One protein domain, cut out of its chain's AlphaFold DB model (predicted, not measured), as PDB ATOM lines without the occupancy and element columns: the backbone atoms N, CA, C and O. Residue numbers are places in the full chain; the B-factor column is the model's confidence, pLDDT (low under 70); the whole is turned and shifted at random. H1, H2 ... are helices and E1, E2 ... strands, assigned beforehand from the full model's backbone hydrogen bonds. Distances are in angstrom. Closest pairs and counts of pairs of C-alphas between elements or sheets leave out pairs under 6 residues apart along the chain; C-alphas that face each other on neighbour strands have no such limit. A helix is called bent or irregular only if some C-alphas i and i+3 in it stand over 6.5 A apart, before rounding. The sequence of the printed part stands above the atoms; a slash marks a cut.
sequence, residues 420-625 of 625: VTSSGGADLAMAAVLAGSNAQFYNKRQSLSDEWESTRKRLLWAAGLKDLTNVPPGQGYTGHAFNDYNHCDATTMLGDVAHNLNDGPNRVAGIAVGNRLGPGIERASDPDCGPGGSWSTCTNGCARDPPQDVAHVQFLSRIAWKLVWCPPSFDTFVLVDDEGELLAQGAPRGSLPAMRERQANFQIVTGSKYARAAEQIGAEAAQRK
ATOM      1  N   VAL A 420     178.221 183.921 112.663       31.69
ATOM      2  CA  VAL A 420     177.722 185.275 112.363       31.69
ATOM      3  C   VAL A 420     176.777 185.258 111.156       31.69
ATOM      4  O   VAL A 420     177.106 185.703 110.062       31.69
ATOM      5  N   THR A 421     175.551 184.802 111.394       29.73
ATOM      6  CA  THR A 421     174.346 185.351 110.769       29.73
ATOM      7  C   THR A 421     173.248 185.417 111.833       29.73
ATOM      8  O   THR A 421     172.772 184.384 112.287       29.73
ATOM      9  N   SER A 422     172.867 186.652 112.188       32.09
ATOM     10  CA  SER A 422     171.729 187.093 113.021       32.09
ATOM     11  C   SER A 422     171.739 186.814 114.539       32.09
ATOM     12  O   SER A 422     171.209 185.792 114.942       32.09
ATOM     13  N   SER A 423     172.203 187.788 115.354       34.31
ATOM     14  CA  SER A 423     171.569 188.308 116.607       34.31
ATOM     15  C   SER A 423     172.581 188.933 117.604       34.31
ATOM     16  O   SER A 423     172.867 188.376 118.659       34.31
ATOM     17  N   GLY A 424     173.107 190.127 117.304       35.28
ATOM     18  CA  GLY A 424     174.281 190.739 117.965       35.28
ATOM     19  C   GLY A 424     174.165 191.246 119.416       35.28
ATOM     20  O   GLY A 424     174.928 192.129 119.790       35.28
ATOM     21  N   GLY A 425     173.247 190.734 120.239       37.34
ATOM     22  CA  GLY A 425     173.188 191.075 121.671       37.34
ATOM     23  C   GLY A 425     173.359 189.877 122.613       37.34
ATOM     24  O   GLY A 425     173.884 190.044 123.709       37.34
ATOM     25  N   ALA A 426     172.948 188.673 122.190       41.41
ATOM     26  CA  ALA A 426     173.052 187.456 123.001       41.41
ATOM     27  C   ALA A 426     174.521 187.040 123.164       41.41
ATOM     28  O   ALA A 426     174.944 186.596 124.229       41.41
ATOM     29  N   ASP A 427     175.309 187.276 122.114       44.06
ATOM     30  CA  ASP A 427     176.700 186.844 122.015       44.06
ATOM     31  C   ASP A 427     177.641 187.618 122.957       44.06
ATOM     32  O   ASP A 427     178.626 187.059 123.430       44.06
ATOM     33  N   LEU A 428     177.322 188.875 123.295       40.66
ATOM     34  CA  LEU A 428     178.114 189.711 124.215       40.66
ATOM     35  C   LEU A 428     177.947 189.291 125.685       40.66
ATOM     36  O   LEU A 428     178.937 189.183 126.406       40.66
ATOM     37  N   ALA A 429     176.714 189.016 126.121       43.84
ATOM     38  CA  ALA A 429     176.445 188.500 127.468       43.84
ATOM     39  C   ALA A 429     176.998 187.073 127.631       43.84
ATOM     40  O   ALA A 429     177.626 186.751 128.643       43.84
ATOM     41  N   MET A 430     176.859 186.246 126.589       50.78
ATOM     42  CA  MET A 430     177.438 184.904 126.540       50.78
ATOM     43  C   MET A 430     178.959 184.937 126.634       50.78
ATOM     44  O   MET A 430     179.536 184.192 127.425       50.78
ATOM     45  N   ALA A 431     179.613 185.836 125.895       45.34
ATOM     46  CA  ALA A 431     181.057 186.025 125.966       45.34
ATOM     47  C   ALA A 431     181.526 186.435 127.372       45.34
ATOM     48  O   ALA A 431     182.556 185.942 127.823       45.34
ATOM     49  N   ALA A 432     180.769 187.266 128.097       43.12
ATOM     50  CA  ALA A 432     181.115 187.696 129.454       43.12
ATOM     51  C   ALA A 432     181.025 186.558 130.492       43.12
ATOM     52  O   ALA A 432     181.929 186.402 131.315       43.12
ATOM     53  N   VAL A 433     179.987 185.718 130.435       48.78
ATOM     54  CA  VAL A 433     179.847 184.559 131.341       48.78
ATOM     55  C   VAL A 433     180.775 183.413 130.963       48.78
ATOM     56  O   VAL A 433     181.345 182.788 131.854       48.78
ATOM     57  N   LEU A 434     181.006 183.171 129.670       48.91
ATOM     58  CA  LEU A 434     182.050 182.252 129.212       48.91
ATOM     59  C   LEU A 434     183.437 182.727 129.657       48.91
ATOM     60  O   LEU A 434     184.230 181.909 130.118       48.91
ATOM     61  N   ALA A 435     183.724 184.030 129.587       41.16
ATOM     62  CA  ALA A 435     184.975 184.602 130.079       41.16
ATOM     63  C   ALA A 435     185.112 184.462 131.604       41.16
ATOM     64  O   ALA A 435     186.167 184.041 132.078       41.16
ATOM     65  N   GLY A 436     184.049 184.735 132.373       43.16
ATOM     66  CA  GLY A 436     184.023 184.554 133.829       43.16
ATOM     67  C   GLY A 436     184.187 183.089 134.249       43.16
ATOM     68  O   GLY A 436     185.052 182.769 135.063       43.16
ATOM     69  N   SER A 437     183.423 182.187 133.631       44.00
ATOM     70  CA  SER A 437     183.501 180.737 133.839       44.00
ATOM     71  C   SER A 437     184.884 180.179 133.506       44.00
ATOM     72  O   SER A 437     185.526 179.547 134.347       44.00
ATOM     73  N   ASN A 438     185.391 180.451 132.301       39.91
ATOM     74  CA  ASN A 438     186.651 179.877 131.835       39.91
ATOM     75  C   ASN A 438     187.867 180.433 132.593       39.91
ATOM     76  O   ASN A 438     188.762 179.660 132.931       39.91
ATOM     77  N   ALA A 439     187.889 181.724 132.950       38.72
ATOM     78  CA  ALA A 439     188.997 182.323 133.706       38.72
ATOM     79  C   ALA A 439     189.191 181.711 135.109       38.72
ATOM     80  O   ALA A 439     190.307 181.715 135.643       38.72
ATOM     81  N   GLN A 440     188.134 181.162 135.722       46.91
ATOM     82  CA  GLN A 440     188.242 180.489 137.018       46.91
ATOM     83  C   GLN A 440     188.540 178.997 136.922       46.91
ATOM     84  O   GLN A 440     189.309 178.499 137.746       46.91
ATOM     85  N   PHE A 441     188.005 178.290 135.925       48.50
ATOM     86  CA  PHE A 441     188.282 176.860 135.760       48.50
ATOM     87  C   PHE A 441     189.706 176.579 135.245       48.50
ATOM     88  O   PHE A 441     190.278 175.543 135.585       48.50
ATOM     89  N   TYR A 442     190.317 177.510 134.498       38.44
ATOM     90  CA  TYR A 442     191.696 177.382 133.993       38.44
ATOM     91  C   TYR A 442     192.785 177.834 134.975       38.44
ATOM     92  O   TYR A 442     193.962 177.497 134.804       38.44
ATOM     93  N   ASN A 443     192.430 178.559 136.038       38.84
ATOM     94  CA  ASN A 443     193.385 178.930 137.073       38.84
ATOM     95  C   ASN A 443     193.764 177.677 137.885       38.84
ATOM     96  O   ASN A 443     193.048 177.279 138.802       38.84
ATOM     97  N   LYS A 444     194.937 177.087 137.597       38.62
ATOM     98  CA  LYS A 444     195.570 175.917 138.268       38.62
ATOM     99  C   LYS A 444     195.657 175.972 139.811       38.62
ATOM    100  O   LYS A 444     196.235 175.077 140.422       38.62
ATOM    101  N   ARG A 445     195.129 177.015 140.460       36.78
ATOM    102  CA  ARG A 445     195.089 177.207 141.915       36.78
ATOM    103  C   ARG A 445     193.744 176.867 142.569       36.78
ATOM    104  O   ARG A 445     193.705 176.858 143.795       36.78
ATOM    105  N   GLN A 446     192.671 176.589 141.821       52.19
ATOM    106  CA  GLN A 446     191.379 176.202 142.407       52.19
ATOM    107  C   GLN A 446     190.874 174.883 141.819       52.19
ATOM    108  O   GLN A 446     190.695 174.734 140.617       52.19
ATOM    109  N   SER A 447     190.680 173.898 142.689       65.12
ATOM    110  CA  SER A 447     190.310 172.537 142.325       65.12
ATOM    111  C   SER A 447     188.783 172.400 142.257       65.12
ATOM    112  O   SER A 447     188.080 172.656 143.234       65.12
ATOM    113  N   LEU A 448     188.245 171.907 141.133       84.94
ATOM    114  CA  LEU A 448     186.858 171.402 141.052       84.94
ATOM    115  C   LEU A 448     186.665 170.061 141.784       84.94
ATOM    116  O   LEU A 448     185.612 169.434 141.697       84.94
ATOM    117  N   SER A 449     187.700 169.613 142.496       88.19
ATOM    118  CA  SER A 449     187.739 168.361 143.247       88.19
ATOM    119  C   SER A 449     187.764 168.578 144.769       88.19
ATOM    120  O   SER A 449     188.097 167.657 145.512       88.19
ATOM    121  N   ASP A 450     187.439 169.788 145.242       88.44
ATOM    122  CA  ASP A 450     187.255 170.067 146.674       88.44
ATOM    123  C   ASP A 450     185.877 169.575 147.173       88.44
ATOM    124  O   ASP A 450     185.138 168.887 146.464       88.44
ATOM    125  N   GLU A 451     185.510 169.950 148.402       93.56
ATOM    126  CA  GLU A 451     184.172 169.743 148.964       93.56
ATOM    127  C   GLU A 451     183.071 170.307 148.053       93.56
ATOM    128  O   GLU A 451     183.157 171.445 147.575       93.56
ATOM    129  N   TRP A 452     182.010 169.522 147.845       93.94
ATOM    130  CA  TRP A 452     180.966 169.806 146.859       93.94
ATOM    131  C   TRP A 452     180.341 171.188 147.002       93.94
ATOM    132  O   TRP A 452     180.256 171.907 146.016       93.94
ATOM    133  N   GLU A 453     179.971 171.613 148.209       92.94
ATOM    134  CA  GLU A 453     179.354 172.934 148.397       92.94
ATOM    135  C   GLU A 453     180.298 174.088 148.039       92.94
ATOM    136  O   GLU A 453     179.855 175.135 147.567       92.94
ATOM    137  N   SER A 454     181.609 173.908 148.215       90.31
ATOM    138  CA  SER A 454     182.593 174.895 147.765       90.31
ATOM    139  C   SER A 454     182.682 174.911 146.239       90.31
ATOM    140  O   SER A 454     182.640 175.980 145.626       90.31
ATOM    141  N   THR A 455     182.721 173.729 145.623       90.88
ATOM    142  CA  THR A 455     182.707 173.563 144.166       90.88
ATOM    143  C   THR A 455     181.431 174.136 143.545       90.88
ATOM    144  O   THR A 455     181.517 174.906 142.597       90.88
ATOM    145  N   ARG A 456     180.253 173.881 144.121       93.12
ATOM    146  CA  ARG A 456     178.957 174.393 143.657       93.12
ATOM    147  C   ARG A 456     178.880 175.915 143.699       93.12
ATOM    148  O   ARG A 456     178.393 176.524 142.754       93.12
ATOM    149  N   LYS A 457     179.386 176.551 144.759       90.75
ATOM    150  CA  LYS A 457     179.444 178.022 144.835       90.75
ATOM    151  C   LYS A 457     180.354 178.621 143.768       90.75
ATOM    152  O   LYS A 457     180.033 179.676 143.232       90.75
ATOM    153  N   ARG A 458     181.448 177.936 143.424       86.69
ATOM    154  CA  ARG A 458     182.293 178.320 142.285       86.69
ATOM    155  C   ARG A 458     181.574 178.135 140.954       86.69
ATOM    156  O   ARG A 458     181.651 179.020 140.118       86.69
ATOM    157  N   LEU A 459     180.830 177.040 140.781       89.75
ATOM    158  CA  LEU A 459     179.988 176.815 139.601       89.75
ATOM    159  C   LEU A 459     178.911 177.905 139.451       89.75
ATOM    160  O   LEU A 459     178.711 178.416 138.356       89.75
ATOM    161  N   LEU A 460     178.257 178.310 140.544       90.75
ATOM    162  CA  LEU A 460     177.309 179.429 140.546       90.75
ATOM    163  C   LEU A 460     177.972 180.736 140.121       90.75
ATOM    164  O   LEU A 460     177.495 181.395 139.204       90.75
ATOM    165  N   TRP A 461     179.083 181.084 140.768       84.94
ATOM    166  CA  TRP A 461     179.819 182.297 140.436       84.94
ATOM    167  C   TRP A 461     180.257 182.288 138.965       84.94
ATOM    168  O   TRP A 461     180.065 183.275 138.264       84.94
ATOM    169  N   ALA A 462     180.757 181.150 138.472       81.81
ATOM    170  CA  ALA A 462     181.160 180.971 137.081       81.81
ATOM    171  C   ALA A 462     179.983 181.204 136.125       81.81
ATOM    172  O   ALA A 462     180.120 181.924 135.140       81.81
ATOM    173  N   ALA A 463     178.805 180.674 136.458       84.62
ATOM    174  CA  ALA A 463     177.572 180.896 135.711       84.62
ATOM    175  C   ALA A 463     177.029 182.341 135.802       84.62
ATOM    176  O   ALA A 463     175.957 182.609 135.268       84.62
ATOM    177  N   GLY A 464     177.711 183.267 136.487       85.62
ATOM    178  CA  GLY A 464     177.223 184.627 136.724       85.62
ATOM    179  C   GLY A 464     176.021 184.669 137.671       85.62
ATOM    180  O   GLY A 464     175.135 185.508 137.510       85.62
ATOM    181  N   LEU A 465     175.948 183.732 138.623       88.44
ATOM    182  CA  LEU A 465     174.845 183.580 139.571       88.44
ATOM    183  C   LEU A 465     175.279 183.830 141.016       88.44
ATOM    184  O   LEU A 465     176.261 183.280 141.518       88.44
ATOM    185  N   LYS A 466     174.452 184.584 141.737       89.44
ATOM    186  CA  LYS A 466     174.517 184.744 143.191       89.44
ATOM    187  C   LYS A 466     174.052 183.463 143.885       89.44
ATOM    188  O   LYS A 466     173.103 182.806 143.453       89.44
ATOM    189  N   ASP A 467     174.667 183.150 145.024       92.50
ATOM    190  CA  ASP A 467     174.240 182.054 145.901       92.50
ATOM    191  C   ASP A 467     173.074 182.503 146.796       92.50
ATOM    192  O   ASP A 467     173.256 183.011 147.904       92.50
ATOM    193  N   LEU A 468     171.853 182.356 146.286       91.44
ATOM    194  CA  LEU A 468     170.609 182.754 146.935       91.44
ATOM    195  C   LEU A 468     169.867 181.506 147.421       91.44
ATOM    196  O   LEU A 468     168.993 180.963 146.744       91.44
ATOM    197  N   THR A 469     170.213 181.045 148.621       89.94
ATOM    198  CA  THR A 469     169.610 179.855 149.252       89.94
ATOM    199  C   THR A 469     168.466 180.182 150.212       89.94
ATOM    200  O   THR A 469     167.669 179.309 150.539       89.94
ATOM    201  N   ASN A 470     168.338 181.448 150.618       88.44
ATOM    202  CA  ASN A 470     167.343 181.921 151.586       88.44
ATOM    203  C   ASN A 470     166.227 182.746 150.927       88.44
ATOM    204  O   ASN A 470     165.756 183.732 151.492       88.44
ATOM    205  N   VAL A 471     165.819 182.371 149.712       86.94
ATOM    206  CA  VAL A 471     164.698 182.997 148.995       86.94
ATOM    207  C   VAL A 471     163.740 181.922 148.470       86.94
ATOM    208  O   VAL A 471     164.187 180.814 148.169       86.94
ATOM    209  N   PRO A 472     162.430 182.199 148.351       81.31
ATOM    210  CA  PRO A 472     161.486 181.229 147.803       81.31
ATOM    211  C   PRO A 472     161.789 180.868 146.334       81.31
ATOM    212  O   PRO A 472     162.271 181.723 145.578       81.31
ATOM    213  N   PRO A 473     161.443 179.648 145.879       74.62
ATOM    214  CA  PRO A 473     161.447 179.300 144.458       74.62
ATOM    215  C   PRO A 473     160.689 180.336 143.609       74.62
ATOM    216  O   PRO A 473     159.641 180.839 144.014       74.62
ATOM    217  N   GLY A 474     161.241 180.694 142.446       72.31
ATOM    218  CA  GLY A 474     160.700 181.748 141.572       72.31
ATOM    219  C   GLY A 474     161.072 183.189 141.962       72.31
ATOM    220  O   GLY A 474     160.759 184.118 141.225       72.31
ATOM    221  N   GLN A 475     161.771 183.400 143.086       81.88
ATOM    222  CA  GLN A 475     162.275 184.715 143.521       81.88
ATOM    223  C   GLN A 475     163.813 184.811 143.430       81.88
ATOM    224  O   GLN A 475     164.427 185.593 144.151       81.88
ATOM    225  N   GLY A 476     164.430 184.007 142.554       85.44
ATOM    226  CA  GLY A 476     165.886 183.949 142.370       85.44
ATOM    227  C   GLY A 476     166.590 182.859 143.185       85.44
ATOM    228  O   GLY A 476     167.795 182.939 143.364       85.44
ATOM    229  N   TYR A 477     165.867 181.859 143.706       90.69
ATOM    230  CA  TYR A 477     166.466 180.754 144.468       90.69
ATOM    231  C   TYR A 477     167.432 179.934 143.602       90.69
ATOM    232  O   TYR A 477     166.986 179.313 142.643       90.69
ATOM    233  N   THR A 478     168.716 179.876 143.966       93.06
ATOM    234  CA  THR A 478     169.769 179.142 143.230       93.06
ATOM    235  C   THR A 478     170.315 177.929 143.992       93.06
ATOM    236  O   THR A 478     171.279 177.298 143.565       93.06
ATOM    237  N   GLY A 479     169.696 177.544 145.115       90.25
ATOM    238  CA  GLY A 479     170.157 176.402 145.922       90.25
ATOM    239  C   GLY A 479     170.039 175.033 145.234       90.25
ATOM    240  O   GLY A 479     170.740 174.097 145.613       90.25
ATOM    241  N   HIS A 480     169.189 174.920 144.212       89.88
ATOM    242  CA  HIS A 480     169.021 173.704 143.407       89.88
ATOM    243  C   HIS A 480     169.944 173.656 142.180       89.88
ATOM    244  O   HIS A 480     170.161 172.579 141.629       89.88
ATOM    245  N   ALA A 481     170.521 174.792 141.773       93.38
ATOM    246  CA  ALA A 481     171.421 174.863 140.629       93.38
ATOM    247  C   ALA A 481     172.597 173.899 140.820       93.38
ATOM    248  O   ALA A 481     173.278 173.935 141.854       93.38
ATOM    249  N   PHE A 482     172.804 173.030 139.828       95.00
ATOM    250  CA  PHE A 482     173.815 171.967 139.801       95.00
ATOM    251  C   PHE A 482     173.667 170.881 140.886       95.00
ATOM    252  O   PHE A 482     174.451 169.936 140.906       95.00
ATOM    253  N   ASN A 483     172.667 170.984 141.767       94.31
ATOM    254  CA  ASN A 483     172.400 170.049 142.865       94.31
ATOM    255  C   ASN A 483     171.351 168.981 142.522       94.31
ATOM    256  O   ASN A 483     171.196 168.018 143.274       94.31
ATOM    257  N   ASP A 484     170.634 169.145 141.414       93.25
ATOM    258  CA  ASP A 484     169.702 168.161 140.874       93.25
ATOM    259  C   ASP A 484     170.093 167.752 139.450       93.25
ATOM    260  O   ASP A 484     171.107 168.202 138.913       93.25
ATOM    261  N   TYR A 485     169.316 166.850 138.851       95.00
ATOM    262  CA  TYR A 485     169.629 166.329 137.524       95.00
ATOM    263  C   TYR A 485     169.368 167.298 136.361       95.00
ATOM    264  O   TYR A 485     169.864 167.070 135.255       95.00
ATOM    265  N   ASN A 486     168.541 168.322 136.580       92.88
ATOM    266  CA  ASN A 486     167.877 169.069 135.516       92.88
ATOM    267  C   ASN A 486     168.429 170.490 135.376       92.88
ATOM    268  O   ASN A 486     168.618 170.953 134.261       92.88
ATOM    269  N   HIS A 487     168.725 171.188 136.470       94.81
ATOM    270  CA  HIS A 487     169.199 172.575 136.447       94.81
ATOM    271  C   HIS A 487     170.722 172.630 136.314       94.81
ATOM    272  O   HIS A 487     171.435 173.081 137.216       94.81
ATOM    273  N   CYS A 488     171.219 172.107 135.193       96.38
ATOM    274  CA  CYS A 488     172.646 171.903 134.946       96.38
ATOM    275  C   CYS A 488     173.209 172.746 133.797       96.38
ATOM    276  O   CYS A 488     174.408 172.651 133.541       96.38
ATOM    277  N   ASP A 489     172.380 173.567 133.145       93.88
ATOM    278  CA  ASP A 489     172.798 174.464 132.065       93.88
ATOM    279  C   ASP A 489     173.083 175.858 132.585       93.88
ATOM    280  O   ASP A 489     172.152 176.570 132.954       93.88
ATOM    281  N   ALA A 490     174.341 176.283 132.557       90.94
ATOM    282  CA  ALA A 490     174.675 177.689 132.702       90.94
ATOM    283  C   ALA A 490     174.413 178.392 131.366       90.94
ATOM    284  O   ALA A 490     175.088 178.122 130.375       90.94
ATOM    285  N   THR A 491     173.432 179.289 131.324       86.50
ATOM    286  CA  THR A 491     173.096 180.069 130.127       86.50
ATOM    287  C   THR A 491     173.002 181.552 130.460       86.50
ATOM    288  O   THR A 491     172.657 181.933 131.580       86.50
ATOM    289  N   THR A 492     173.303 182.381 129.469       76.62
ATOM    290  CA  THR A 492     172.999 183.818 129.470       76.62
ATOM    291  C   THR A 492     171.894 184.077 128.476       76.62
ATOM    292  O   THR A 492     171.675 183.264 127.589       76.62
ATOM    293  N   MET A 493     171.171 185.178 128.594       70.19
ATOM    294  CA  MET A 493     170.101 185.475 127.647       70.19
ATOM    295  C   MET A 493     170.012 186.963 127.359       70.19
ATOM    296  O   MET A 493     170.486 187.785 128.134       70.19
ATOM    297  N   LEU A 494     169.396 187.311 126.230       65.38
ATOM    298  CA  LEU A 494     169.064 188.698 125.912       65.38
ATOM    299  C   LEU A 494     168.073 189.261 126.936       65.38
ATOM    300  O   LEU A 494     167.155 188.563 127.367       65.38
ATOM    301  N   GLY A 495     168.184 190.556 127.248       65.19
ATOM    302  CA  GLY A 495     167.204 191.235 128.109       65.19
ATOM    303  C   GLY A 495     165.768 191.091 127.601       65.19
ATOM    304  O   GLY A 495     164.858 190.834 128.386       65.19
ATOM    305  N   ASP A 496     165.582 191.138 126.280       67.69
ATOM    306  CA  ASP A 496     164.263 191.045 125.649       67.69
ATOM    307  C   ASP A 496     163.615 189.656 125.781       67.69
ATOM    308  O   ASP A 496     162.390 189.549 125.744       67.69
ATOM    309  N   VAL A 497     164.411 188.593 125.966       71.25
ATOM    310  CA  VAL A 497     163.912 187.208 126.079       71.25
ATOM    311  C   VAL A 497     163.998 186.656 127.500       71.25
ATOM    312  O   VAL A 497     163.381 185.635 127.784       71.25
ATOM    313  N   ALA A 498     164.674 187.338 128.430       68.12
ATOM    314  CA  ALA A 498     164.786 186.923 129.833       68.12
ATOM    315  C   ALA A 498     163.419 186.760 130.529       68.12
ATOM    316  O   ALA A 498     163.269 185.977 131.470       68.12
ATOM    317  N   HIS A 499     162.390 187.464 130.047       77.88
ATOM    318  CA  HIS A 499     161.017 187.357 130.548       77.88
ATOM    319  C   HIS A 499     160.122 186.407 129.745       77.88
ATOM    320  O   HIS A 499     158.932 186.314 130.067       77.88
ATOM    321  N   ASN A 500     160.662 185.696 128.750       79.69
ATOM    322  CA  ASN A 500     159.902 184.714 127.988       79.69
ATOM    323  C   ASN A 500     159.294 183.671 128.920       79.69
ATOM    324  O   ASN A 500     159.901 183.233 129.903       79.69
ATOM    325  N   LEU A 501     158.076 183.265 128.589       82.75
ATOM    326  CA  LEU A 501     157.367 182.207 129.280       82.75
ATOM    327  C   LEU A 501     157.532 180.906 128.500       82.75
ATOM    328  O   LEU A 501     157.684 180.908 127.282       82.75
ATOM    329  N   ASN A 502     157.467 179.775 129.197       82.19
ATOM    330  CA  ASN A 502     157.332 178.486 128.527       82.19
ATOM    331  C   ASN A 502     155.880 178.307 128.043       82.19
ATOM    332  O   ASN A 502     155.074 177.639 128.696       82.19
ATOM    333  N   ASP A 503     155.508 178.961 126.949       78.62
ATOM    334  CA  ASP A 503     154.181 178.902 126.340       78.62
ATOM    335  C   ASP A 503     154.246 178.695 124.812       78.62
ATOM    336  O   ASP A 503     155.313 178.596 124.209       78.62
ATOM    337  N   GLY A 504     153.088 178.487 124.177       74.50
ATOM    338  CA  GLY A 504     153.002 178.321 122.723       74.50
ATOM    339  C   GLY A 504     153.274 176.906 122.167       74.50
ATOM    340  O   GLY A 504     153.350 175.924 122.918       74.50
ATOM    341  N   PRO A 505     153.337 176.780 120.823       66.56
ATOM    342  CA  PRO A 505     153.408 175.496 120.114       66.56
ATOM    343  C   PRO A 505     154.763 174.787 120.248       66.56
ATOM    344  O   PRO A 505     154.805 173.563 120.157       66.56
ATOM    345  N   ASN A 506     155.836 175.533 120.521       69.00
ATOM    346  CA  ASN A 506     157.198 175.012 120.642       69.00
ATOM    347  C   ASN A 506     157.668 174.923 122.102       69.00
ATOM    348  O   ASN A 506     158.861 174.947 122.345       69.00
ATOM    349  N   ARG A 507     156.766 174.848 123.088       82.62
ATOM    350  CA  ARG A 507     157.141 174.801 124.514       82.62
ATOM    351  C   ARG A 507     158.027 173.597 124.865       82.62
ATOM    352  O   ARG A 507     157.835 172.497 124.337       82.62
ATOM    353  N   VAL A 508     158.900 173.764 125.857       82.50
ATOM    354  CA  VAL A 508     159.737 172.678 126.385       82.50
ATOM    355  C   VAL A 508     158.866 171.671 127.132       82.50
ATOM    356  O   VAL A 508     158.161 171.997 128.095       82.50
ATOM    357  N   ALA A 509     158.905 170.421 126.675       81.06
ATOM    358  CA  ALA A 509     158.147 169.334 127.275       81.06
ATOM    359  C   ALA A 509     158.657 169.022 128.692       81.06
ATOM    360  O   ALA A 509     159.850 168.852 128.923       81.06
ATOM    361  N   GLY A 510     157.733 168.914 129.651       80.44
ATOM    362  CA  GLY A 510     158.067 168.664 131.058       80.44
ATOM    363  C   GLY A 510     158.368 169.921 131.881       80.44
ATOM    364  O   GLY A 510     158.609 169.799 133.077       80.44
ATOM    365  N   ILE A 511     158.294 171.114 131.283       83.69
ATOM    366  CA  ILE A 511     158.388 172.402 131.984       83.69
ATOM    367  C   ILE A 511     156.989 173.015 132.117       83.69
ATOM    368  O   ILE A 511     156.159 172.901 131.214       83.69
ATOM    369  N   ALA A 512     156.705 173.646 133.260       81.12
ATOM    370  CA  ALA A 512     155.395 174.234 133.535       81.12
ATOM    371  C   ALA A 512     155.014 175.289 132.482       81.12
ATOM    372  O   ALA A 512     155.846 176.104 132.080       81.12
ATOM    373  N   VAL A 513     153.752 175.283 132.043       81.62
ATOM    374  CA  VAL A 513     153.242 176.296 131.107       81.62
ATOM    375  C   VAL A 513     153.171 177.646 131.817       81.62
ATOM    376  O   VAL A 513     152.664 177.724 132.936       81.62
ATOM    377  N   GLY A 514     153.674 178.703 131.179       77.94
ATOM    378  CA  GLY A 514     153.703 180.041 131.781       77.94
ATOM    379  C   GLY A 514     154.812 180.238 132.821       77.94
ATOM    380  O   GLY A 514     154.740 181.176 133.614       77.94
ATOM    381  N   ASN A 515     155.822 179.358 132.854       78.50
ATOM    382  CA  ASN A 515     156.958 179.460 133.771       78.50
ATOM    383  C   ASN A 515     157.675 180.817 133.629       78.50
ATOM    384  O   ASN A 515     158.306 181.078 132.605       78.50
ATOM    385  N   ARG A 516     157.571 181.673 134.655       78.00
ATOM    386  CA  ARG A 516     158.049 183.063 134.636       78.00
ATOM    387  C   ARG A 516     159.369 183.203 135.389       78.00
ATOM    388  O   ARG A 516     159.380 183.509 136.579       78.00
ATOM    389  N   LEU A 517     160.475 182.996 134.680       79.69
ATOM    390  CA  LEU A 517     161.818 183.015 135.267       79.69
ATOM    391  C   LEU A 517     162.450 184.413 135.332       79.69
ATOM    392  O   LEU A 517     163.267 184.637 136.217       79.69
ATOM    393  N   GLY A 518     162.035 185.363 134.484       82.06
ATOM    394  CA  GLY A 518     162.671 186.687 134.370       82.06
ATOM    395  C   GLY A 518     162.946 187.414 135.696       82.06
ATOM    396  O   GLY A 518     164.100 187.724 135.971       82.06
ATOM    397  N   PRO A 519     161.960 187.594 136.599       82.12
ATOM    398  CA  PRO A 519     162.212 188.243 137.891       82.12
ATOM    399  C   PRO A 519     163.179 187.484 138.812       82.12
ATOM    400  O   PRO A 519     163.716 188.060 139.759       82.12
ATOM    401  N   GLY A 520     163.327 186.171 138.618       84.88
ATOM    402  CA  GLY A 520     164.318 185.352 139.310       84.88
ATOM    403  C   GLY A 520     165.705 185.517 138.697       84.88
ATOM    404  O   GLY A 520     166.663 185.707 139.445       84.88
ATOM    405  N   ILE A 521     165.775 185.529 137.363       86.56
ATOM    406  CA  ILE A 521     166.987 185.768 136.572       86.56
ATOM    407  C   ILE A 521     167.600 187.109 136.958       86.56
ATOM    408  O   ILE A 521     168.730 187.134 137.430       86.56
ATOM    409  N   GLU A 522     166.847 188.207 136.892       85.38
ATOM    410  CA  GLU A 522     167.336 189.551 137.245       85.38
ATOM    411  C   GLU A 522     167.932 189.618 138.657       85.38
ATOM    412  O   GLU A 522     168.931 190.292 138.903       85.38
ATOM    413  N   ARG A 523     167.321 188.908 139.613       86.25
ATOM    414  CA  ARG A 523     167.759 188.933 141.011       86.25
ATOM    415  C   ARG A 523     169.003 188.103 141.260       86.25
ATOM    416  O   ARG A 523     169.889 188.562 141.988       86.25
ATOM    417  N   ALA A 524     169.055 186.898 140.701       88.00
ATOM    418  CA  ALA A 524     170.185 186.004 140.902       88.00
ATOM    419  C   ALA A 524     171.372 186.336 140.002       88.00
ATOM    420  O   ALA A 524     172.486 185.990 140.373       88.00
ATOM    421  N   SER A 525     171.160 187.011 138.873       86.12
ATOM    422  CA  SER A 525     172.242 187.401 137.971       86.12
ATOM    423  C   SER A 525     173.211 188.357 138.654       86.12
ATOM    424  O   SER A 525     172.815 189.255 139.413       86.12
ATOM    425  N   ASP A 526     174.490 188.164 138.370       81.31
ATOM    426  CA  ASP A 526     175.531 189.130 138.670       81.31
ATOM    427  C   ASP A 526     175.464 190.285 137.649       81.31
ATOM    428  O   ASP A 526     175.594 190.036 136.447       81.31
ATOM    429  N   PRO A 527     175.212 191.539 138.079       72.94
ATOM    430  CA  PRO A 527     175.138 192.676 137.161       72.94
ATOM    431  C   PRO A 527     176.463 192.957 136.439       72.94
ATOM    432  O   PRO A 527     176.441 193.554 135.361       72.94
ATOM    433  N   ASP A 528     177.596 192.508 136.987       67.69
ATOM    434  CA  ASP A 528     178.914 192.707 136.381       67.69
ATOM    435  C   ASP A 528     179.125 191.803 135.147       67.69
ATOM    436  O   ASP A 528     180.019 192.053 134.339       67.69
ATOM    437  N   CYS A 529     178.268 190.790 134.945       63.22
ATOM    438  CA  CYS A 529     178.281 189.906 133.773       63.22
ATOM    439  C   CYS A 529     177.565 190.485 132.538       63.22
ATOM    440  O   CYS A 529     177.479 189.812 131.510       63.22
ATOM    441  N   GLY A 530     177.073 191.724 132.608       63.81
ATOM    442  CA  GLY A 530     176.453 192.423 131.483       63.81
ATOM    443  C   GLY A 530     174.920 192.315 131.421       63.81
ATOM    444  O   GLY A 530     174.279 191.692 132.269       63.81
ATOM    445  N   PRO A 531     174.296 192.989 130.438       60.28
ATOM    446  CA  PRO A 531     172.843 193.071 130.327       60.28
ATOM    447  C   PRO A 531     172.211 191.740 129.886       60.28
ATOM    448  O   PRO A 531     172.764 191.032 129.053       60.28
ATOM    449  N   GLY A 532     171.011 191.442 130.397       69.12
ATOM    450  CA  GLY A 532     170.181 190.294 129.991       69.12
ATOM    451  C   GLY A 532     170.130 189.126 130.984       69.12
ATOM    452  O   GLY A 532     169.093 188.475 131.113       69.12
ATOM    453  N   GLY A 533     171.177 188.973 131.796       78.00
ATOM    454  CA  GLY A 533     171.210 188.062 132.939       78.00
ATOM    455  C   GLY A 533     171.613 186.624 132.605       78.00
ATOM    456  O   GLY A 533     171.749 186.234 131.443       78.00
ATOM    457  N   SER A 534     171.786 185.833 133.662       85.06
ATOM    458  CA  SER A 534     172.256 184.448 133.639       85.06
ATOM    459  C   SER A 534     171.345 183.536 134.456       85.06
ATOM    460  O   SER A 534     170.683 183.975 135.400       85.06
ATOM    461  N   TRP A 535     171.296 182.249 134.104       90.88
ATOM    462  CA  TRP A 535     170.479 181.264 134.814       90.88
ATOM    463  C   TRP A 535     171.003 179.833 134.691       90.88
ATOM    464  O   TRP A 535     171.647 179.478 133.707       90.88
ATOM    465  N   SER A 536     170.668 179.001 135.685       92.81
ATOM    466  CA  SER A 536     170.812 177.545 135.636       92.81
ATOM    467  C   SER A 536     169.529 176.925 135.066       92.81
ATOM    468  O   SER A 536     168.572 176.669 135.805       92.81
ATOM    469  N   THR A 537     169.453 176.766 133.748       91.50
ATOM    470  CA  THR A 537     168.231 176.303 133.066       91.50
ATOM    471  C   THR A 537     168.078 174.783 133.070       91.50
ATOM    472  O   THR A 537     169.020 174.038 133.334       91.50
ATOM    473  N   CYS A 538     166.841 174.339 132.834       92.69
ATOM    474  CA  CYS A 538     166.483 172.930 132.761       92.69
ATOM    475  C   CYS A 538     167.025 172.287 131.477       92.69
ATOM    476  O   CYS A 538     166.718 172.770 130.387       92.69
ATOM    477  N   THR A 539     167.704 171.148 131.611       93.88
ATOM    478  CA  THR A 539     168.309 170.354 130.530       93.88
ATOM    479  C   THR A 539     167.312 169.444 129.805       93.88
ATOM    480  O   THR A 539     167.671 168.766 128.839       93.88
ATOM    481  N   ASN A 540     166.054 169.379 130.249       92.31
ATOM    482  CA  ASN A 540     165.019 168.554 129.625       92.31
ATOM    483  C   ASN A 540     164.898 168.800 128.115       92.31
ATOM    484  O   ASN A 540     164.476 169.867 127.695       92.31
ATOM    485  N   GLY A 541     165.184 167.776 127.305       90.06
ATOM    486  CA  GLY A 541     165.129 167.868 125.841       90.06
ATOM    487  C   GLY A 541     166.470 168.171 125.168       90.06
ATOM    488  O   GLY A 541     166.518 168.180 123.936       90.06
ATOM    489  N   CYS A 542     167.555 168.335 125.933       92.81
ATOM    490  CA  CYS A 542     168.888 168.630 125.398       92.81
ATOM    491  C   CYS A 542     169.482 167.509 124.530       92.81
ATOM    492  O   CYS A 542     170.313 167.784 123.676       92.81
ATOM    493  N   ALA A 543     169.044 166.253 124.693       92.31
ATOM    494  CA  ALA A 543     169.536 165.143 123.873       92.31
ATOM    495  C   ALA A 543     168.972 165.092 122.440       92.31
ATOM    496  O   ALA A 543     169.339 164.206 121.669       92.31
ATOM    497  N   ARG A 544     168.057 166.000 122.078       89.38
ATOM    498  CA  ARG A 544     167.530 166.117 120.710       89.38
ATOM    499  C   ARG A 544     168.470 166.944 119.833       89.38
ATOM    500  O   ARG A 544     169.267 167.720 120.343       89.38
ATOM    501  N   ASP A 545     168.325 166.799 118.518       84.88
ATOM    502  CA  ASP A 545     169.049 167.597 117.529       84.88
ATOM    503  C   ASP A 545     168.053 168.317 116.592       84.88
ATOM    504  O   ASP A 545     167.313 167.636 115.870       84.88
ATOM    505  N   PRO A 546     167.959 169.664 116.633       86.19
ATOM    506  CA  PRO A 546     168.650 170.565 117.567       86.19
ATOM    507  C   PRO A 546     168.121 170.427 119.014       86.19
ATOM    508  O   PRO A 546     166.982 169.968 119.193       86.19
ATOM    509  N   PRO A 547     168.892 170.840 120.046       90.81
ATOM    510  CA  PRO A 547     168.461 170.784 121.443       90.81
ATOM    511  C   PRO A 547     167.102 171.459 121.664       90.81
ATOM    512  O   PRO A 547     166.807 172.511 121.102       90.81
ATOM    513  N   GLN A 548     166.249 170.829 122.475       90.12
ATOM    514  CA  GLN A 548     164.889 171.303 122.776       90.12
ATOM    515  C   GLN A 548     164.723 171.650 124.263       90.12
ATOM    516  O   GLN A 548     163.659 171.413 124.835       90.12
ATOM    517  N   ASP A 549     165.791 172.127 124.897       91.69
ATOM    518  CA  ASP A 549     165.817 172.500 126.313       91.69
ATOM    519  C   ASP A 549     165.440 173.971 126.550       91.69
ATOM    520  O   ASP A 549     165.125 174.722 125.622       91.69
ATOM    521  N   VAL A 550     165.397 174.383 127.821       89.94
ATOM    522  CA  VAL A 550     164.927 175.723 128.204       89.94
ATOM    523  C   VAL A 550     165.836 176.828 127.669       89.94
ATOM    524  O   VAL A 550     165.311 177.854 127.235       89.94
ATOM    525  N   ALA A 551     167.155 176.625 127.648       89.25
ATOM    526  CA  ALA A 551     168.083 177.604 127.087       89.25
ATOM    527  C   ALA A 551     167.762 177.866 125.608       89.25
ATOM    528  O   ALA A 551     167.474 179.001 125.223       89.25
ATOM    529  N   HIS A 552     167.692 176.801 124.810       88.38
ATOM    530  CA  HIS A 552     167.553 176.901 123.360       88.38
ATOM    531  C   HIS A 552     166.156 177.316 122.903       88.38
ATOM    532  O   HIS A 552     166.011 178.045 121.926       88.38
ATOM    533  N   VAL A 553     165.113 176.860 123.596       86.25
ATOM    534  CA  VAL A 553     163.726 177.036 123.151       86.25
ATOM    535  C   VAL A 553     163.061 178.243 123.797       86.25
ATOM    536  O   VAL A 553     162.472 179.065 123.100       86.25
ATOM    537  N   GLN A 554     163.122 178.352 125.129       83.06
ATOM    538  CA  GLN A 554     162.437 179.431 125.849       83.06
ATOM    539  C   GLN A 554     163.234 180.733 125.761       83.06
ATOM    540  O   GLN A 554     162.652 181.794 125.535       83.06
ATOM    541  N   PHE A 555     164.558 180.657 125.914       83.62
ATOM    542  CA  PHE A 555     165.428 181.835 125.933       83.62
ATOM    543  C   PHE A 555     166.165 182.092 124.626       83.62
ATOM    544  O   PHE A 555     166.871 183.093 124.541       83.62
ATOM    545  N   LEU A 556     165.980 181.240 123.610       81.25
ATOM    546  CA  LEU A 556     166.647 181.365 122.310       81.25
ATOM    547  C   LEU A 556     168.156 181.582 122.466       81.25
ATOM    548  O   LEU A 556     168.758 182.404 121.778       81.25
ATOM    549  N   SER A 557     168.742 180.873 123.428       79.19
ATOM    550  CA  SER A 557     170.118 181.054 123.841       79.19
ATOM    551  C   SER A 557     170.900 179.756 123.780       79.19
ATOM    552  O   SER A 557     170.354 178.662 123.918       79.19
ATOM    553  N   ARG A 558     172.207 179.907 123.598       82.06
ATOM    554  CA  ARG A 558     173.179 178.830 123.755       82.06
ATOM    555  C   ARG A 558     173.454 178.600 125.238       82.06
ATOM    556  O   ARG A 558     173.115 179.417 126.098       82.06
ATOM    557  N   ILE A 559     174.102 177.495 125.563       86.94
ATOM    558  CA  ILE A 559     174.647 177.288 126.907       86.94
ATOM    559  C   ILE A 559     176.118 177.703 126.941       86.94
ATOM    560  O   ILE A 559     176.874 177.450 126.007       86.94
ATOM    561  N   ALA A 560     176.529 178.348 128.031       83.56
ATOM    562  CA  ALA A 560     177.936 178.600 128.312       83.56
ATOM    563  C   ALA A 560     178.633 177.277 128.652       83.56
ATOM    564  O   ALA A 560     179.707 176.972 128.143       83.56
ATOM    565  N   TRP A 561     177.987 176.476 129.500       90.56
ATOM    566  CA  TRP A 561     178.386 175.105 129.775       90.56
ATOM    567  C   TRP A 561     177.253 174.308 130.421       90.56
ATOM    568  O   TRP A 561     176.373 174.861 131.084       90.56
ATOM    569  N   LYS A 562     177.313 172.987 130.262       94.69
ATOM    570  CA  LYS A 562     176.439 172.002 130.902       94.69
ATOM    571  C   LYS A 562     177.259 171.107 131.816       94.69
ATOM    572  O   LYS A 562     178.286 170.569 131.401       94.69
ATOM    573  N   LEU A 563     176.799 170.923 133.052       97.19
ATOM    574  CA  LEU A 563     177.385 169.950 133.974       97.19
ATOM    575  C   LEU A 563     176.838 168.547 133.691       97.19
ATOM    576  O   LEU A 563     175.624 168.328 133.735       97.19
ATOM    577  N   VAL A 564     177.744 167.592 133.462       98.00
ATOM    578  CA  VAL A 564     177.421 166.182 133.209       98.00
ATOM    579  C   VAL A 564     178.228 165.268 134.135       98.00
ATOM    580  O   VAL A 564     179.454 165.323 134.157       98.00
ATOM    581  N   TRP A 565     177.566 164.393 134.893       97.94
ATOM    582  CA  TRP A 565     178.226 163.402 135.753       97.94
ATOM    583  C   TRP A 565     178.692 162.169 134.961       97.94
ATOM    584  O   TRP A 565     177.962 161.635 134.131       97.94
ATOM    585  N   CYS A 566     179.903 161.681 135.242       97.56
ATOM    586  CA  CYS A 566     180.561 160.633 134.461       97.56
ATOM    587  C   CYS A 566     180.211 159.212 134.948       97.56
ATOM    588  O   CYS A 566     180.460 158.892 136.116       97.56
ATOM    589  N   PRO A 567     179.719 158.307 134.084       95.69
ATOM    590  CA  PRO A 567     179.533 156.901 134.443       95.69
ATOM    591  C   PRO A 567     180.885 156.177 134.633       95.69
ATOM    592  O   PRO A 567     181.914 156.675 134.195       95.69
ATOM    593  N   PRO A 568     180.935 154.981 135.250       94.12
ATOM    594  CA  PRO A 568     179.850 154.305 135.956       94.12
ATOM    595  C   PRO A 568     179.767 154.679 137.444       94.12
ATOM    596  O   PRO A 568     178.771 154.353 138.085       94.12
ATOM    597  N   SER A 569     180.798 155.314 138.020       93.19
ATOM    598  CA  SER A 569     180.817 155.619 139.458       93.19
ATOM    599  C   SER A 569     180.139 156.942 139.802       93.19
ATOM    600  O   SER A 569     179.703 157.118 140.935       93.19
ATOM    601  N   PHE A 570     180.002 157.849 138.828       96.06
ATOM    602  CA  PHE A 570     179.383 159.166 138.987       96.06
ATOM    603  C   PHE A 570     180.071 160.059 140.021       96.06
ATOM    604  O   PHE A 570     179.505 161.068 140.412       96.06
ATOM    605  N   ASP A 571     181.301 159.753 140.439       94.00
ATOM    606  CA  ASP A 571     182.077 160.554 141.407       94.00
ATOM    607  C   ASP A 571     182.881 161.683 140.753       94.00
ATOM    608  O   ASP A 571     183.582 162.441 141.415       94.00
ATOM    609  N   THR A 572     182.815 161.772 139.431       93.94
ATOM    610  CA  THR A 572     183.472 162.790 138.615       93.94
ATOM    611  C   THR A 572     182.418 163.417 137.720       93.94
ATOM    612  O   THR A 572     181.490 162.731 137.294       93.94
ATOM    613  N   PHE A 573     182.550 164.708 137.448       96.06
ATOM    614  CA  PHE A 573     181.730 165.414 136.476       96.06
ATOM    615  C   PHE A 573     182.613 166.124 135.453       96.06
ATOM    616  O   PHE A 573     183.788 166.404 135.710       96.06
ATOM    617  N   VAL A 574     182.015 166.440 134.313       94.75
ATOM    618  CA  VAL A 574     182.561 167.303 133.271       94.75
ATOM    619  C   VAL A 574     181.677 168.524 133.088       94.75
ATOM    620  O   VAL A 574     180.472 168.478 133.337       94.75
ATOM    621  N   LEU A 575     182.289 169.610 132.641       93.69
ATOM    622  CA  LEU A 575     181.606 170.746 132.049       93.69
ATOM    623  C   LEU A 575     181.853 170.680 130.544       93.69
ATOM    624  O   LEU A 575     183.010 170.577 130.128       93.69
ATOM    625  N   VAL A 576     180.787 170.712 129.752       87.31
ATOM    626  CA  VAL A 576     180.857 170.711 128.284       87.31
ATOM    627  C   VAL A 576     180.205 171.959 127.713       87.31
ATOM    628  O   VAL A 576     179.263 172.472 128.314       87.31
ATOM    629  N   ASP A 577     180.697 172.448 126.580       86.62
ATOM    630  CA  ASP A 577     180.101 173.586 125.879       86.62
ATOM    631  C   ASP A 577     178.824 173.202 125.110       86.62
ATOM    632  O   ASP A 577     178.357 172.058 125.157       86.62
ATOM    633  N   ASP A 578     178.250 174.170 124.387       88.38
ATOM    634  CA  ASP A 578     177.050 173.947 123.586       88.38
ATOM    635  C   ASP A 578     177.245 172.944 122.437       88.38
ATOM    636  O   ASP A 578     176.272 172.356 121.982       88.38
ATOM    637  N   GLU A 579     178.474 172.675 121.987       87.62
ATOM    638  CA  GLU A 579     178.779 171.642 120.987       87.62
ATOM    639  C   GLU A 579     179.109 170.272 121.610       87.62
ATOM    640  O   GLU A 579     179.247 169.260 120.911       87.62
ATOM    641  N   GLY A 580     179.133 170.200 122.941       87.06
ATOM    642  CA  GLY A 580     179.474 169.003 123.700       87.06
ATOM    643  C   GLY A 580     180.980 168.776 123.838       87.06
ATOM    644  O   GLY A 580     181.382 167.667 124.198       87.06
ATOM    645  N   GLU A 581     181.805 169.786 123.558       86.12
ATOM    646  CA  GLU A 581     183.253 169.733 123.753       86.12
ATOM    647  C   GLU A 581     183.608 169.949 125.228       86.12
ATOM    648  O   GLU A 581     182.967 170.717 125.948       86.12
ATOM    649  N   LEU A 582     184.633 169.241 125.704       83.81
ATOM    650  CA  LEU A 582     185.059 169.280 127.102       83.81
ATOM    651  C   LEU A 582     185.720 170.621 127.453       83.81
ATOM    652  O   LEU A 582     186.739 170.981 126.869       83.81
ATOM    653  N   LEU A 583     185.211 171.290 128.488       80.38
ATOM    654  CA  LEU A 583     185.792 172.519 129.039       80.38
ATOM    655  C   LEU A 583     186.581 172.263 130.327       80.38
ATOM    656  O   LEU A 583     187.692 172.760 130.497       80.38
ATOM    657  N   ALA A 584     186.011 171.490 131.254       85.62
ATOM    658  CA  ALA A 584     186.623 171.210 132.550       85.62
ATOM    659  C   ALA A 584     186.112 169.895 133.148       85.62
ATOM    660  O   ALA A 584     185.080 169.370 132.738       85.62
ATOM    661  N   GLN A 585     186.810 169.380 134.161       89.44
ATOM    662  CA  GLN A 585     186.379 168.213 134.933       89.44
ATOM    663  C   GLN A 585     186.704 168.374 136.420       89.44
ATOM    664  O   GLN A 585     187.659 169.062 136.789       89.44
ATOM    665  N   GLY A 586     185.949 167.694 137.277       90.25
ATOM    666  CA  GLY A 586     186.168 167.691 138.721       90.25
ATOM    667  C   GLY A 586     185.778 166.365 139.361       90.25
ATOM    668  O   GLY A 586     184.811 165.734 138.943       90.25
ATOM    669  N   ALA A 587     186.513 165.959 140.397       92.81
ATOM    670  CA  ALA A 587     186.208 164.803 141.241       92.81
ATOM    671  C   ALA A 587     185.949 165.261 142.692       92.81
ATOM    672  O   ALA A 587     186.791 165.038 143.570       92.81
ATOM    673  N   PRO A 588     184.845 165.996 142.934       93.38
ATOM    674  CA  PRO A 588     184.557 166.610 144.224       93.38
ATOM    675  C   PRO A 588     184.329 165.569 145.322       93.38
ATOM    676  O   PRO A 588     184.037 164.400 145.068       93.38
ATOM    677  N   ARG A 589     184.451 166.017 146.571       91.75
ATOM    678  CA  ARG A 589     184.273 165.189 147.772       91.75
ATOM    679  C   ARG A 589     183.151 165.734 148.656       91.75
ATOM    680  O   ARG A 589     182.569 166.780 148.372       91.75
ATOM    681  N   GLY A 590     182.838 165.001 149.720       92.19
ATOM    682  CA  GLY A 590     181.847 165.416 150.708       92.19
ATOM    683  C   GLY A 590     180.410 165.121 150.296       92.19
ATOM    684  O   GLY A 590     180.107 164.059 149.750       92.19
ATOM    685  N   SER A 591     179.510 166.056 150.598       91.75
ATOM    686  CA  SER A 591     178.067 165.933 150.363       91.75
ATOM    687  C   SER A 591     177.698 166.146 148.893       91.75
ATOM    688  O   SER A 591     177.112 167.161 148.537       91.75
ATOM    689  N   LEU A 592     178.054 165.182 148.043       95.69
ATOM    690  CA  LEU A 592     177.684 165.167 146.627       95.69
ATOM    691  C   LEU A 592     176.157 165.124 146.437       95.69
ATOM    692  O   LEU A 592     175.448 164.601 147.309       95.69
ATOM    693  N   PRO A 593     175.641 165.568 145.272       95.94
ATOM    694  CA  PRO A 593     174.258 165.321 144.896       95.94
ATOM    695  C   PRO A 593     173.939 163.829 144.995       95.94
ATOM    696  O   PRO A 593     174.787 162.966 144.723       95.94
ATOM    697  N   ALA A 594     172.705 163.515 145.394       96.31
ATOM    698  CA  ALA A 594     172.293 162.132 145.582       96.31
ATOM    699  C   ALA A 594     172.592 161.312 144.318       96.31
ATOM    700  O   ALA A 594     172.396 161.782 143.200       96.31
ATOM    701  N   MET A 595     173.051 160.069 144.492       96.50
ATOM    702  CA  MET A 595     173.479 159.206 143.380       96.50
ATOM    703  C   MET A 595     172.452 159.144 142.239       96.50
ATOM    704  O   MET A 595     172.821 159.195 141.071       96.50
ATOM    705  N   ARG A 596     171.160 159.108 142.585       96.94
ATOM    706  CA  ARG A 596     170.057 159.111 141.616       96.94
ATOM    707  C   ARG A 596     170.031 160.359 140.722       96.94
ATOM    708  O   ARG A 596     169.707 160.238 139.552       96.94
ATOM    709  N   GLU A 597     170.375 161.532 141.259       97.50
ATOM    710  CA  GLU A 597     170.380 162.803 140.523       97.50
ATOM    711  C   GLU A 597     171.546 162.817 139.536       97.50
ATOM    712  O   GLU A 597     171.373 163.153 138.370       97.50
ATOM    713  N   ARG A 598     172.720 162.346 139.977       97.75
ATOM    714  CA  ARG A 598     173.911 162.209 139.128       97.75
ATOM    715  C   ARG A 598     173.680 161.218 137.982       97.75
ATOM    716  O   ARG A 598     174.033 161.489 136.839       97.75
ATOM    717  N   GLN A 599     173.024 160.093 138.268       97.94
ATOM    718  CA  GLN A 599     172.633 159.111 137.253       97.94
ATOM    719  C   GLN A 599     171.596 159.670 136.275       97.94
ATOM    720  O   GLN A 599     171.760 159.515 135.069       97.94
ATOM    721  N   ALA A 600     170.548 160.329 136.775       97.31
ATOM    722  CA  ALA A 600     169.514 160.935 135.940       97.31
ATOM    723  C   ALA A 600     170.078 162.053 135.044       97.31
ATOM    724  O   ALA A 600     169.693 162.161 133.882       97.31
ATOM    725  N   ASN A 601     171.040 162.828 135.551       97.75
ATOM    726  CA  ASN A 601     171.745 163.854 134.788       97.75
ATOM    727  C   ASN A 601     172.486 163.246 133.588       97.75
ATOM    728  O   ASN A 601     172.359 163.740 132.476       97.75
ATOM    729  N   PHE A 602     173.200 162.135 133.769       97.88
ATOM    730  CA  PHE A 602     173.840 161.463 132.638       97.88
ATOM    731  C   PHE A 602     172.821 160.811 131.687       97.88
ATOM    732  O   PHE A 602     172.968 160.866 130.464       97.88
ATOM    733  N   GLN A 603     171.751 160.223 132.230       97.62
ATOM    734  CA  GLN A 603     170.691 159.600 131.431       97.62
ATOM    735  C   GLN A 603     170.035 160.592 130.468       97.62
ATOM    736  O   GLN A 603     169.741 160.221 129.334       97.62
ATOM    737  N   ILE A 604     169.832 161.851 130.881       95.75
ATOM    738  CA  ILE A 604     169.153 162.845 130.042       95.75
ATOM    739  C   ILE A 604     169.980 163.284 128.833       95.75
ATOM    740  O   ILE A 604     169.396 163.671 127.824       95.75
ATOM    741  N   VAL A 605     171.312 163.205 128.919       96.31
ATOM    742  CA  VAL A 605     172.233 163.549 127.823       96.31
ATOM    743  C   VAL A 605     172.662 162.335 126.998       96.31
ATOM    744  O   VAL A 605     173.296 162.502 125.957       96.31
ATOM    745  N   THR A 606     172.348 161.116 127.446       95.69
ATOM    746  CA  THR A 606     172.796 159.873 126.802       95.69
ATOM    747  C   THR A 606     172.361 159.824 125.335       95.69
ATOM    748  O   THR A 606     171.212 160.108 125.002       95.69
ATOM    749  N   GLY A 607     173.289 159.446 124.452       92.31
ATOM    750  CA  GLY A 607     173.046 159.390 123.006       92.31
ATOM    751  C   GLY A 607     173.104 160.745 122.292       92.31
ATOM    752  O   GLY A 607     172.818 160.802 121.101       92.31
ATOM    753  N   SER A 608     173.489 161.817 122.990       95.12
ATOM    754  CA  SER A 608     173.663 163.155 122.417       95.12
ATOM    755  C   SER A 608     175.119 163.616 122.420       95.12
ATOM    756  O   SER A 608     175.994 162.989 123.026       95.12
ATOM    757  N   LYS A 609     175.374 164.770 121.790       94.25
ATOM    758  CA  LYS A 609     176.704 165.389 121.748       94.25
ATOM    759  C   LYS A 609     177.287 165.673 123.137       94.25
ATOM    760  O   LYS A 609     178.499 165.545 123.290       94.25
ATOM    761  N   TYR A 610     176.442 165.944 124.137       96.69
ATOM    762  CA  TYR A 610     176.846 166.287 125.505       96.69
ATOM    763  C   TYR A 610     177.325 165.087 126.350       96.69
ATOM    764  O   TYR A 610     177.970 165.289 127.375       96.69
ATOM    765  N   ALA A 611     177.043 163.839 125.949       97.19
ATOM    766  CA  ALA A 611     177.461 162.651 126.709       97.19
ATOM    767  C   ALA A 611     178.922 162.234 126.457       97.19
ATOM    768  O   ALA A 611     179.544 161.616 127.322       97.19
ATOM    769  N   ARG A 612     179.483 162.589 125.293       95.69
ATOM    770  CA  ARG A 612     180.746 162.035 124.768       95.69
ATOM    771  C   ARG A 612     181.926 162.188 125.732       95.69
ATOM    772  O   ARG A 612     182.607 161.212 126.042       95.69
ATOM    773  N   ALA A 613     182.146 163.400 126.240       93.31
ATOM    774  CA  ALA A 613     183.255 163.677 127.151       93.31
ATOM    775  C   ALA A 613     183.115 162.935 128.494       93.31
ATOM    776  O   ALA A 613     184.096 162.416 129.030       93.31
ATOM    777  N   ALA A 614     181.890 162.843 129.021       96.19
ATOM    778  CA  ALA A 614     181.603 162.151 130.275       96.19
ATOM    779  C   ALA A 614     181.836 160.635 130.160       96.19
ATOM    780  O   ALA A 614     182.395 160.025 131.073       96.19
ATOM    781  N   GLU A 615     181.457 160.031 129.030       96.88
ATOM    782  CA  GLU A 615     181.713 158.618 128.728       96.88
ATOM    783  C   GLU A 615     183.211 158.322 128.635       96.88
ATOM    784  O   GLU A 615     183.688 157.363 129.245       96.88
ATOM    785  N   GLN A 616     183.964 159.169 127.924       94.06
ATOM    786  CA  GLN A 616     185.410 159.014 127.775       94.06
ATOM    787  C   GLN A 616     186.128 159.090 129.128       94.06
ATOM    788  O   GLN A 616     186.853 158.168 129.504       94.06
ATOM    789  N   ILE A 617     185.898 160.161 129.892       91.94
ATOM    790  CA  ILE A 617     186.548 160.372 131.194       91.94
ATOM    791  C   ILE A 617     186.129 159.298 132.198       91.94
ATOM    792  O   ILE A 617     186.949 158.805 132.975       91.94
ATOM    793  N   GLY A 618     184.860 158.897 132.157       91.06
ATOM    794  CA  GLY A 618     184.330 157.796 132.944       91.06
ATOM    795  C   GLY A 618     185.038 156.466 132.684       91.06
ATOM    796  O   GLY A 618     185.448 155.775 133.623       91.06
ATOM    797  N   ALA A 619     185.245 156.128 131.408       89.88
ATOM    798  CA  ALA A 619     185.966 154.927 130.997       89.88
ATOM    799  C   ALA A 619     187.441 154.959 131.432       89.88
ATOM    800  O   ALA A 619     187.944 153.967 131.964       89.88
ATOM    801  N   GLU A 620     188.126 156.095 131.280       87.06
ATOM    802  CA  GLU A 620     189.512 156.264 131.738       87.06
ATOM    803  C   GLU A 620     189.643 156.100 133.259       87.06
ATOM    804  O   GLU A 620     190.572 155.450 133.743       87.06
ATOM    805  N   ALA A 621     188.706 156.656 134.031       79.81
ATOM    806  CA  ALA A 621     188.696 156.528 135.485       79.81
ATOM    807  C   ALA A 621     188.443 155.081 135.940       79.81
ATOM    808  O   ALA A 621     189.009 154.651 136.946       79.81
ATOM    809  N   ALA A 622     187.630 154.325 135.197       78.25
ATOM    810  CA  ALA A 622     187.371 152.912 135.461       78.25
ATOM    811  C   ALA A 622     188.577 152.010 135.146       78.25
ATOM    812  O   ALA A 622     188.720 150.976 135.782       78.25
ATOM    813  N   GLN A 623     189.449 152.399 134.207       75.44
ATOM    814  CA  GLN A 623     190.671 151.653 133.866       75.44
ATOM    815  C   GLN A 623     191.842 151.903 134.830       75.44
ATOM    816  O   GLN A 623     192.774 151.104 134.884       75.44
ATOM    817  N   ARG A 624     191.837 153.033 135.552       67.44
ATOM    818  CA  ARG A 624     192.889 153.400 136.523       67.44
ATOM    819  C   ARG A 624     192.638 152.858 137.936       67.44
ATOM    820  O   ARG A 624     193.522 152.982 138.783       67.44
ATOM    821  N   LYS A 625     191.442 152.333 138.194       55.62
ATOM    822  CA  LYS A 625     191.081 151.609 139.420       55.62
ATOM    823  C   LYS A 625     191.234 150.117 139.178       55.62
ATOM    824  O   LYS A 625     191.628 149.432 140.146       55.62
TER     825      LYS A 625
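AT A GLANCE: This is residues 420 to 625 of the 625 residues of an uncharacterized protein of Chrysochromulina tobinii (UniProt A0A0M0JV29). A strongly twisted sheet of five strands runs through the middle, with the helical hairpin H1 and H2 on one face, small H4 and long H6 on the other, and H5 on that second face beside the strands. H3 packs on edge strand E2. The printed part has 206 residues with six named helices and five named strands, in the order H1 H2 E1 H3 E2 H4 E3 E4 E5 H5 H6; the sheet's order is E2 E1 E3 E4 E5, all antiparallel. The class is mixed, with under half of the residues in named elements; the whole is compact, with a radius of gyration of the C-alphas of 16.0 A and spans of 49 by 37 by 34 A.

HOW THE PARTS SIT: Begin at H1, residues 426 to 441; with residues 433 to 440 alone it touches H2, residues 452 to 462, closest at the C-alphas of Ser 437 and Ala 462, 4.0 A apart. H1 is on the sheet at a height of 7.9 A, and H2 is on the same face. Next find E1, residues 487 to 492, antiparallel to E2, residues 534 to 538, with N 537 and O 489 2.8 A apart. Between them in the chain, H3, residues 518 to 524, is on the sheet, its Ile 521 C-alpha 6.0 A from that of Trp 535, the closest to E2. H4, residues 550 to 554, is on the opposite face from H1; E2, H4 and E3, residues 559 to 565, form a split strand-helix-strand unit, two strands running the same way with E1 between them, and a right-handed crossover. E3 pairs staggered, with E1 over 559 to 562, where N 490 and O 561 are 2.9 A apart, and over 562 to 565 with E4, residues 573 to 576, where N 564 and O 574 are 2.9 A apart. E3, E4 and E5, residues 582 to 586, form a meander, each strand the antiparallel neighbour of the one before; N 575 and O 584 are 2.8 A apart. On H4's face are H5, residues 595 to 605, closest to E3 at C-alphas 598 and 565, 5.6 A, and H6, residues 609 to 623, closest to E4 at C-alphas 614 and 574, 6.0 A. Every O i to N i+4 pair is within hydrogen-bond range in H2 and H4, against 11 of 12 in H1, 2 of 3 in H3, 6 of 7 in H5 and 9 of 11 in H6.

IN THESE COORDINATES: Find C-alpha 426 at (173.052, 187.456, 123.001); from there H1 runs 22.5 A. E3 runs 16.8 A from (174.647, 177.288, 126.907). H6, irregular with C-alphas 610 and 613 7.1 A apart, runs 23.0 A to C-alpha 623 at (190.671, 151.653, 133.866).

THE WHOLE: The C-alphas farthest apart, Asp 496 and Lys 625, are 49.6 A apart. The printed part has no cut; the links H2 to E1, E1 to H3 and E2 to H4 are long. Confidence is under 70 at 41 residues, among them 420 to 447.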